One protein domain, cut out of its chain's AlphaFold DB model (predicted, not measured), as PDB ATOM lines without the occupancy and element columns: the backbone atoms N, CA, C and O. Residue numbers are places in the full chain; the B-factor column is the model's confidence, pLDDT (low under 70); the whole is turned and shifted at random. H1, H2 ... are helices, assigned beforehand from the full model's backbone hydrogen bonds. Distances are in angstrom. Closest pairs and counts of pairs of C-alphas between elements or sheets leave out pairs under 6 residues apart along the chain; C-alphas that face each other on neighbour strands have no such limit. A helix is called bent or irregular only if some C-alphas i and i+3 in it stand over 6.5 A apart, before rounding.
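Overview. This is residues 32 to 82 of the 320 residues of the protein "Hypothetical protein" of Rotaria sp. Silwood2 (UniProt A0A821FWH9). Two long helices form an open V, joined at its corner by residues 53 and 54, with both arms sticking out over residues 32 to 48 of H1 and 59 to 82 of H2. The printed part has 51 residues, with H1 followed by H2 and no named strand; the class is all helix. It is extended, with a radius of gyration of the C-alphas of 16.5 A, and flat, spanning 44 by 35 by 5 A.

Along the chain. H1, residues 32 to 52, begins at C-alpha 32 (66.269, 126.906, 66.772) and is 29.8 A long. H2, residues 55 to 82, is 40.3 A long and ends at C-alpha 82 (38.271, 93.326, 66.270).

Arrangement. H1 and H2 are only just apart, their closest C-alphas 8.4 A from each other. A tight link of 2 residues joins them. Neither helix is bent. In H1 and H2 every O i to N i+4 pair is within hydrogen-bond range.

Size, cuts and confidence. The C-alphas of Thr 33 and Val 82, the two farthest apart, are 45.1 A from each other. The printed part has no cut and no long link. Its mean pLDDT is 84.1, and residue 32 alone is under 70.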
ATOM      1  N   ASP A  32      65.232 127.721  66.138       60.72
ATOM      2  CA  ASP A  32      66.269 126.906  66.772       60.72
ATOM      3  C   ASP A  32      66.386 127.096  68.292       60.72
ATOM      4  O   ASP A  32      66.981 126.265  68.975       60.72
ATOM      5  N   THR A  33      65.918 128.212  68.854       72.00
ATOM      6  CA  THR A  33      66.189 128.554  70.262       72.00
ATOM      7  C   THR A  33      65.392 127.682  71.222       72.00
ATOM      8  O   THR A  33      65.971 127.162  72.177       72.00
ATOM      9  N   MET A  34      64.104 127.463  70.946       77.62
ATOM     10  CA  MET A  34      63.255 126.551  71.719       77.62
ATOM     11  C   MET A  34      63.742 125.110  71.603       77.62
ATOM     12  O   MET A  34      63.905 124.439  72.617       77.62
ATOM     13  N   GLU A  35      64.054 124.650  70.394       78.81
ATOM     14  CA  GLU A  35      64.550 123.291  70.167       78.81
ATOM     15  C   GLU A  35      65.882 123.044  70.898       78.81
ATOM     16  O   GLU A  35      66.038 122.047  71.605       78.81
ATOM     17  N   ARG A  36      66.807 124.013  70.857       78.31
ATOM     18  CA  ARG A  36      68.074 123.963  71.609       78.31
ATOM     19  C   ARG A  36      67.868 124.044  73.120       78.31
ATOM     20  O   ARG A  36      68.604 123.394  73.864       78.31
ATOM     21  N   LEU A  37      66.886 124.816  73.587       82.25
ATOM     22  CA  LEU A  37      66.505 124.883  74.999       82.25
ATOM     23  C   LEU A  37      65.949 123.541  75.475       82.25
ATOM     24  O   LEU A  37      66.431 123.034  76.486       82.25
ATOM     25  N   PHE A  38      65.016 122.936  74.738       83.62
ATOM     26  CA  PHE A  38      64.464 121.616  75.045       83.62
ATOM     27  C   PHE A  38      65.546 120.542  75.046       83.62
ATOM     28  O   PHE A  38      65.624 119.756  75.987       83.62
ATOM     29  N   GLN A  39      66.431 120.544  74.051       84.31
ATOM     30  CA  GLN A  39      67.530 119.588  73.969       84.31
ATOM     31  C   GLN A  39      68.510 119.744  75.146       84.31
ATOM     32  O   GLN A  39      68.930 118.753  75.750       84.31
ATOM     33  N   ALA A  40      68.831 120.984  75.532       83.50
ATOM     34  CA  ALA A  40      69.677 121.270  76.687       83.50
ATOM     35  C   ALA A  40      69.005 120.892  78.020       83.50
ATOM     36  O   ALA A  40      69.668 120.350  78.911       83.50
ATOM     37  N   LEU A  41      67.701 121.142  78.164       84.00
ATOM     38  CA  LEU A  41      66.902 120.756  79.330       84.00
ATOM     39  C   LEU A  41      66.814 119.239  79.455       84.00
ATOM     40  O   LEU A  41      67.106 118.702  80.520       84.00
ATOM     41  N   PHE A  42      66.494 118.551  78.361       86.06
ATOM     42  CA  PHE A  42      66.411 117.098  78.307       86.06
ATOM     43  C   PHE A  42      67.736 116.459  78.712       86.06
ATOM     44  O   PHE A  42      67.761 115.584  79.572       86.06
ATOM     45  N   TYR A  43      68.854 116.950  78.174       86.88
ATOM     46  CA  TYR A  43      70.174 116.450  78.543       86.88
ATOM     47  C   TYR A  43      70.487 116.682  80.029       86.88
ATOM     48  O   TYR A  43      70.972 115.779  80.711       86.88
ATOM     49  N   ARG A  44      70.174 117.867  80.570       85.88
ATOM     50  CA  ARG A  44      70.373 118.155  82.001       85.88
ATOM     51  C   ARG A  44      69.507 117.267  82.889       85.88
ATOM     52  O   ARG A  44      70.024 116.726  83.864       85.88
ATOM     53  N   ILE A  45      68.238 117.078  82.535       83.25
ATOM     54  CA  ILE A  45      67.303 116.197  83.243       83.25
ATOM     55  C   ILE A  45      67.770 114.742  83.156       83.25
ATOM     56  O   ILE A  45      67.797 114.066  84.178       83.25
ATOM     57  N   ALA A  46      68.221 114.269  81.993       83.00
ATOM     58  CA  ALA A  46      68.733 112.910  81.806       83.00
ATOM     59  C   ALA A  46      69.994 112.645  82.644       83.00
ATOM     60  O   ALA A  46      70.145 111.584  83.253       83.00
ATOM     61  N   VAL A  47      70.892 113.628  82.732       82.69
ATOM     62  CA  VAL A  47      72.102 113.545  83.560       82.69
ATOM     63  C   VAL A  47      71.770 113.609  85.057       82.69
ATOM     64  O   VAL A  47      72.390 112.890  85.843       82.69
ATOM     65  N   LEU A  48      70.793 114.429  85.459       80.50
ATOM     66  CA  LEU A  48      70.247 114.451  86.822       80.50
ATOM     67  C   LEU A  48      69.631 113.095  87.175       80.50
ATOM     68  O   LEU A  48      70.049 112.483  88.151       80.50
ATOM     69  N   TYR A  49      68.744 112.582  86.323       80.38
ATOM     70  CA  TYR A  49      68.108 111.271  86.427       80.38
ATOM     71  C   TYR A  49      69.139 110.147  86.605       80.38
ATOM     72  O   TYR A  49      69.022 109.323  87.509       80.38
ATOM     73  N   ALA A  50      70.205 110.136  85.796       79.81
ATOM     74  CA  ALA A  50      71.250 109.116  85.870       79.81
ATOM     75  C   ALA A  50      72.073 109.154  87.172       79.81
ATOM     76  O   ALA A  50      72.686 108.142  87.523       79.81
ATOM     77  N   ARG A  51      72.117 110.299  87.866       78.44
ATOM     78  CA  ARG A  51      72.926 110.502  89.080       78.44
ATOM     79  C   ARG A  51      72.129 110.410  90.376       78.44
ATOM     80  O   ARG A  51      72.682 109.941  91.365       78.44
ATOM     81  N   THR A  52      70.876 110.857  90.393       82.69
ATOM     82  CA  THR A  52      70.051 110.889  91.610       82.69
ATOM     83  C   THR A  52      69.267 109.601  91.829       82.69
ATOM     84  O   THR A  52      68.949 109.272  92.971       82.69
ATOM     85  N   ILE A  53      68.969 108.847  90.765       81.94
ATOM     86  CA  ILE A  53      68.064 107.703  90.862       81.94
ATOM     87  C   ILE A  53      68.835 106.401  91.127       81.94
ATOM     88  O   ILE A  53      69.713 106.017  90.346       81.94
ATOM     89  N   PRO A  54      68.501 105.662  92.202       84.69
ATOM     90  CA  PRO A  54      69.132 104.386  92.508       84.69
ATOM     91  C   PRO A  54      68.835 103.334  91.428       84.69
ATOM     92  O   PRO A  54      67.767 103.312  90.814       84.69
ATOM     93  N   LYS A  55      69.769 102.388  91.240       83.69
ATOM     94  CA  LYS A  55      69.693 101.324  90.212       83.69
ATOM     95  C   LYS A  55      68.377 100.531  90.220       83.69
ATOM     96  O   LYS A  55      68.007  99.992  89.181       83.69
ATOM     97  N   HIS A  56      67.711 100.426  91.369       84.12
ATOM     98  CA  HIS A  56      66.432  99.732  91.512       84.12
ATOM     99  C   HIS A  56      65.279 100.507  90.877       84.12
ATOM    100  O   HIS A  56      64.547  99.937  90.079       84.12
ATOM    101  N   ILE A  57      65.169 101.810  91.150       84.88
ATOM    102  CA  ILE A  57      64.107 102.653  90.585       84.88
ATOM    103  C   ILE A  57      64.268 102.776  89.068       84.88
ATOM    104  O   ILE A  57      63.283 102.698  88.344       84.88
ATOM    105  N   ARG A  58      65.507 102.859  88.561       85.69
ATOM    106  CA  ARG A  58      65.752 102.846  87.110       85.69
ATOM    107  C   ARG A  58      65.264 101.554  86.447       85.69
ATOM    108  O   ARG A  58      64.621 101.617  85.407       85.69
ATOM    109  N   ARG A  59      65.526 100.396  87.065       87.81
ATOM    110  CA  ARG A  59      65.035  99.097  86.572       87.81
ATOM    111  C   ARG A  59      63.517  98.958  86.685       87.81
ATOM    112  O   ARG A  59      62.909  98.377  85.795       87.81
ATOM    113  N   LEU A  60      62.907  99.498  87.743       91.12
ATOM    114  CA  LEU A  60      61.448  99.554  87.869       91.12
ATOM    115  C   LEU A  60      60.842 100.406  86.752       91.12
ATOM    116  O   LEU A  60      59.942  99.934  86.075       91.12
ATOM    117  N   GLY A  61      61.385 101.599  86.493       87.69
ATOM    118  CA  GLY A  61      60.931 102.462  85.398       87.69
ATOM    119  C   GLY A  61      61.081 101.810  84.023       87.69
ATOM    120  O   GLY A  61      60.139 101.819  83.241       87.69
ATOM    121  N   GLU A  62      62.223 101.174  83.751       91.06
ATOM    122  CA  GLU A  62      62.452 100.413  82.513       91.06
ATOM    123  C   GLU A  62      61.437  99.272  82.347       91.06
ATOM    124  O   GLU A  62      60.855  99.107  81.278       91.06
ATOM    125  N   THR A  63      61.159  98.535  83.427       90.50
ATOM    126  CA  THR A  63      60.174  97.444  83.418       90.50
ATOM    127  C   THR A  63      58.755  97.975  83.222       90.50
ATOM    128  O   THR A  63      58.003  97.406  82.442       90.50
ATOM    129  N   VAL A  64      58.386  99.078  83.877       90.12
ATOM    130  CA  VAL A  64      57.062  99.705  83.737       90.12
ATOM    131  C   VAL A  64      56.851 100.220  82.317       90.12
ATOM    132  O   VAL A  64      55.811  99.940  81.733       90.12
ATOM    133  N   ILE A  65      57.836 100.904  81.729       89.62
ATOM    134  CA  ILE A  65      57.751 101.389  80.342       89.62
ATOM    135  C   ILE A  65      57.610 100.212  79.373       89.62
ATOM    136  O   ILE A  65      56.798 100.270  78.453       89.62
ATOM    137  N   LEU A  66      58.355  99.125  79.590       94.06
ATOM    138  CA  LEU A  66      58.260  97.925  78.763       94.06
ATOM    139  C   LEU A  66      56.889  97.247  78.903       94.06
ATOM    140  O   LEU A  66      56.289  96.875  77.899       94.06
ATOM    141  N   VAL A  67      56.364  97.124  80.124       90.75
ATOM    142  CA  VAL A  67      55.022  96.579  80.378       90.75
ATOM    143  C   VAL A  67      53.952  97.443  79.711       90.75
ATOM    144  O   VAL A  67      53.100  96.904  79.010       90.75
ATOM    145  N   MET A  68      54.038  98.770  79.836       87.94
ATOM    146  CA  MET A  68      53.136  99.706  79.157       87.94
ATOM    147  C   MET A  68      53.220  99.572  77.635       87.94
ATOM    148  O   MET A  68      52.191  99.499  76.972       87.94
ATOM    149  N   ALA A  69      54.423  99.451  77.070       92.31
ATOM    150  CA  ALA A  69      54.600  99.249  75.634       92.31
ATOM    151  C   ALA A  69      53.973  97.930  75.147       92.31
ATOM    152  O   ALA A  69      53.329  97.909  74.098       92.31
ATOM    153  N   ILE A  70      54.115  96.842  75.912       93.69
ATOM    154  CA  ILE A  70      53.477  95.556  75.599       93.69
ATOM    155  C   ILE A  70      51.952  95.673  75.679       93.69
ATOM    156  O   ILE A  70      51.272  95.210  74.766       93.69
ATOM    157  N   ILE A  71      51.411  96.311  76.718       86.94
ATOM    158  CA  ILE A  71      49.968  96.550  76.863       86.94
ATOM    159  C   ILE A  71      49.440  97.346  75.668       86.94
ATOM    160  O   ILE A  71      48.493  96.903  75.025       86.94
ATOM    161  N   CYS A  72      50.076  98.468  75.319       85.25
ATOM    162  CA  CYS A  72      49.681  99.275  74.167       85.25
ATOM    163  C   CYS A  72      49.732  98.468  72.868       85.25
ATOM    164  O   CYS A  72      48.818  98.552  72.057       85.25
ATOM    165  N   MET A  73      50.764  97.643  72.675       90.50
ATOM    166  CA  MET A  73      50.870  96.791  71.493       90.50
ATOM    167  C   MET A  73      49.758  95.731  71.443       90.50
ATOM    168  O   MET A  73      49.161  95.532  70.388       90.50
ATOM    169  N   ILE A  74      49.413  95.106  72.574       88.00
ATOM    170  CA  ILE A  74      48.283  94.167  72.666       88.00
ATOM    171  C   ILE A  74      46.957  94.881  72.387       88.00
ATOM    172  O   ILE A  74      46.148  94.355  71.626       88.00
ATOM    173  N   LEU A  75      46.738  96.073  72.951       83.69
ATOM    174  CA  LEU A  75      45.540  96.876  72.700       83.69
ATOM    175  C   LEU A  75      45.430  97.249  71.222       83.69
ATOM    176  O   LEU A  75      44.381  97.040  70.624       83.69
ATOM    177  N   LEU A  76      46.515  97.714  70.598       83.19
ATOM    178  CA  LEU A  76      46.539  98.033  69.170       83.19
ATOM    179  C   LEU A  76      46.244  96.803  68.307       83.19
ATOM    180  O   LEU A  76      45.449  96.889  67.374       83.19
ATOM    181  N   ILE A  77      46.827  95.643  68.622       87.12
ATOM    182  CA  ILE A  77      46.516  94.396  67.912       87.12
ATOM    183  C   ILE A  77      45.046  94.019  68.108       87.12
ATOM    184  O   ILE A  77      44.381  93.670  67.137       87.12
ATOM    185  N   TYR A  78      44.527  94.104  69.333       83.62
ATOM    186  CA  TYR A  78      43.125  93.822  69.630       83.62
ATOM    187  C   TYR A  78      42.196  94.733  68.826       83.62
ATOM    188  O   TYR A  78      41.274  94.235  68.184       83.62
ATOM    189  N   LEU A  79      42.484  96.037  68.777       79.31
ATOM    190  CA  LEU A  79      41.763  96.987  67.936       79.31
ATOM    191  C   LEU A  79      41.828  96.571  66.467       79.31
ATOM    192  O   LEU A  79      40.797  96.392  65.824       79.31
ATOM    193  N   HIS A  80      43.019  96.330  65.928       81.62
ATOM    194  CA  HIS A  80      43.149  95.936  64.532       81.62
ATOM    195  C   HIS A  80      42.404  94.636  64.213       81.62
ATOM    196  O   HIS A  80      41.789  94.543  63.156       81.62
ATOM    197  N   VAL A  81      42.416  93.642  65.097       79.50
ATOM    198  CA  VAL A  81      41.725  92.367  64.875       79.50
ATOM    199  C   VAL A  81      40.213  92.539  64.982       79.50
ATOM    200  O   VAL A  81      39.496  92.125  64.077       79.50
ATOM    201  N   VAL A  82      39.714  93.166  66.047       75.69
ATOM    202  CA  VAL A  82      38.271  93.326  66.270       75.69
ATOM    203  C   VAL A  82      37.642  94.206  65.195       75.69
ATOM    204  O   VAL A  82      36.612  93.826  64.644       75.69
TER     205      VAL A  82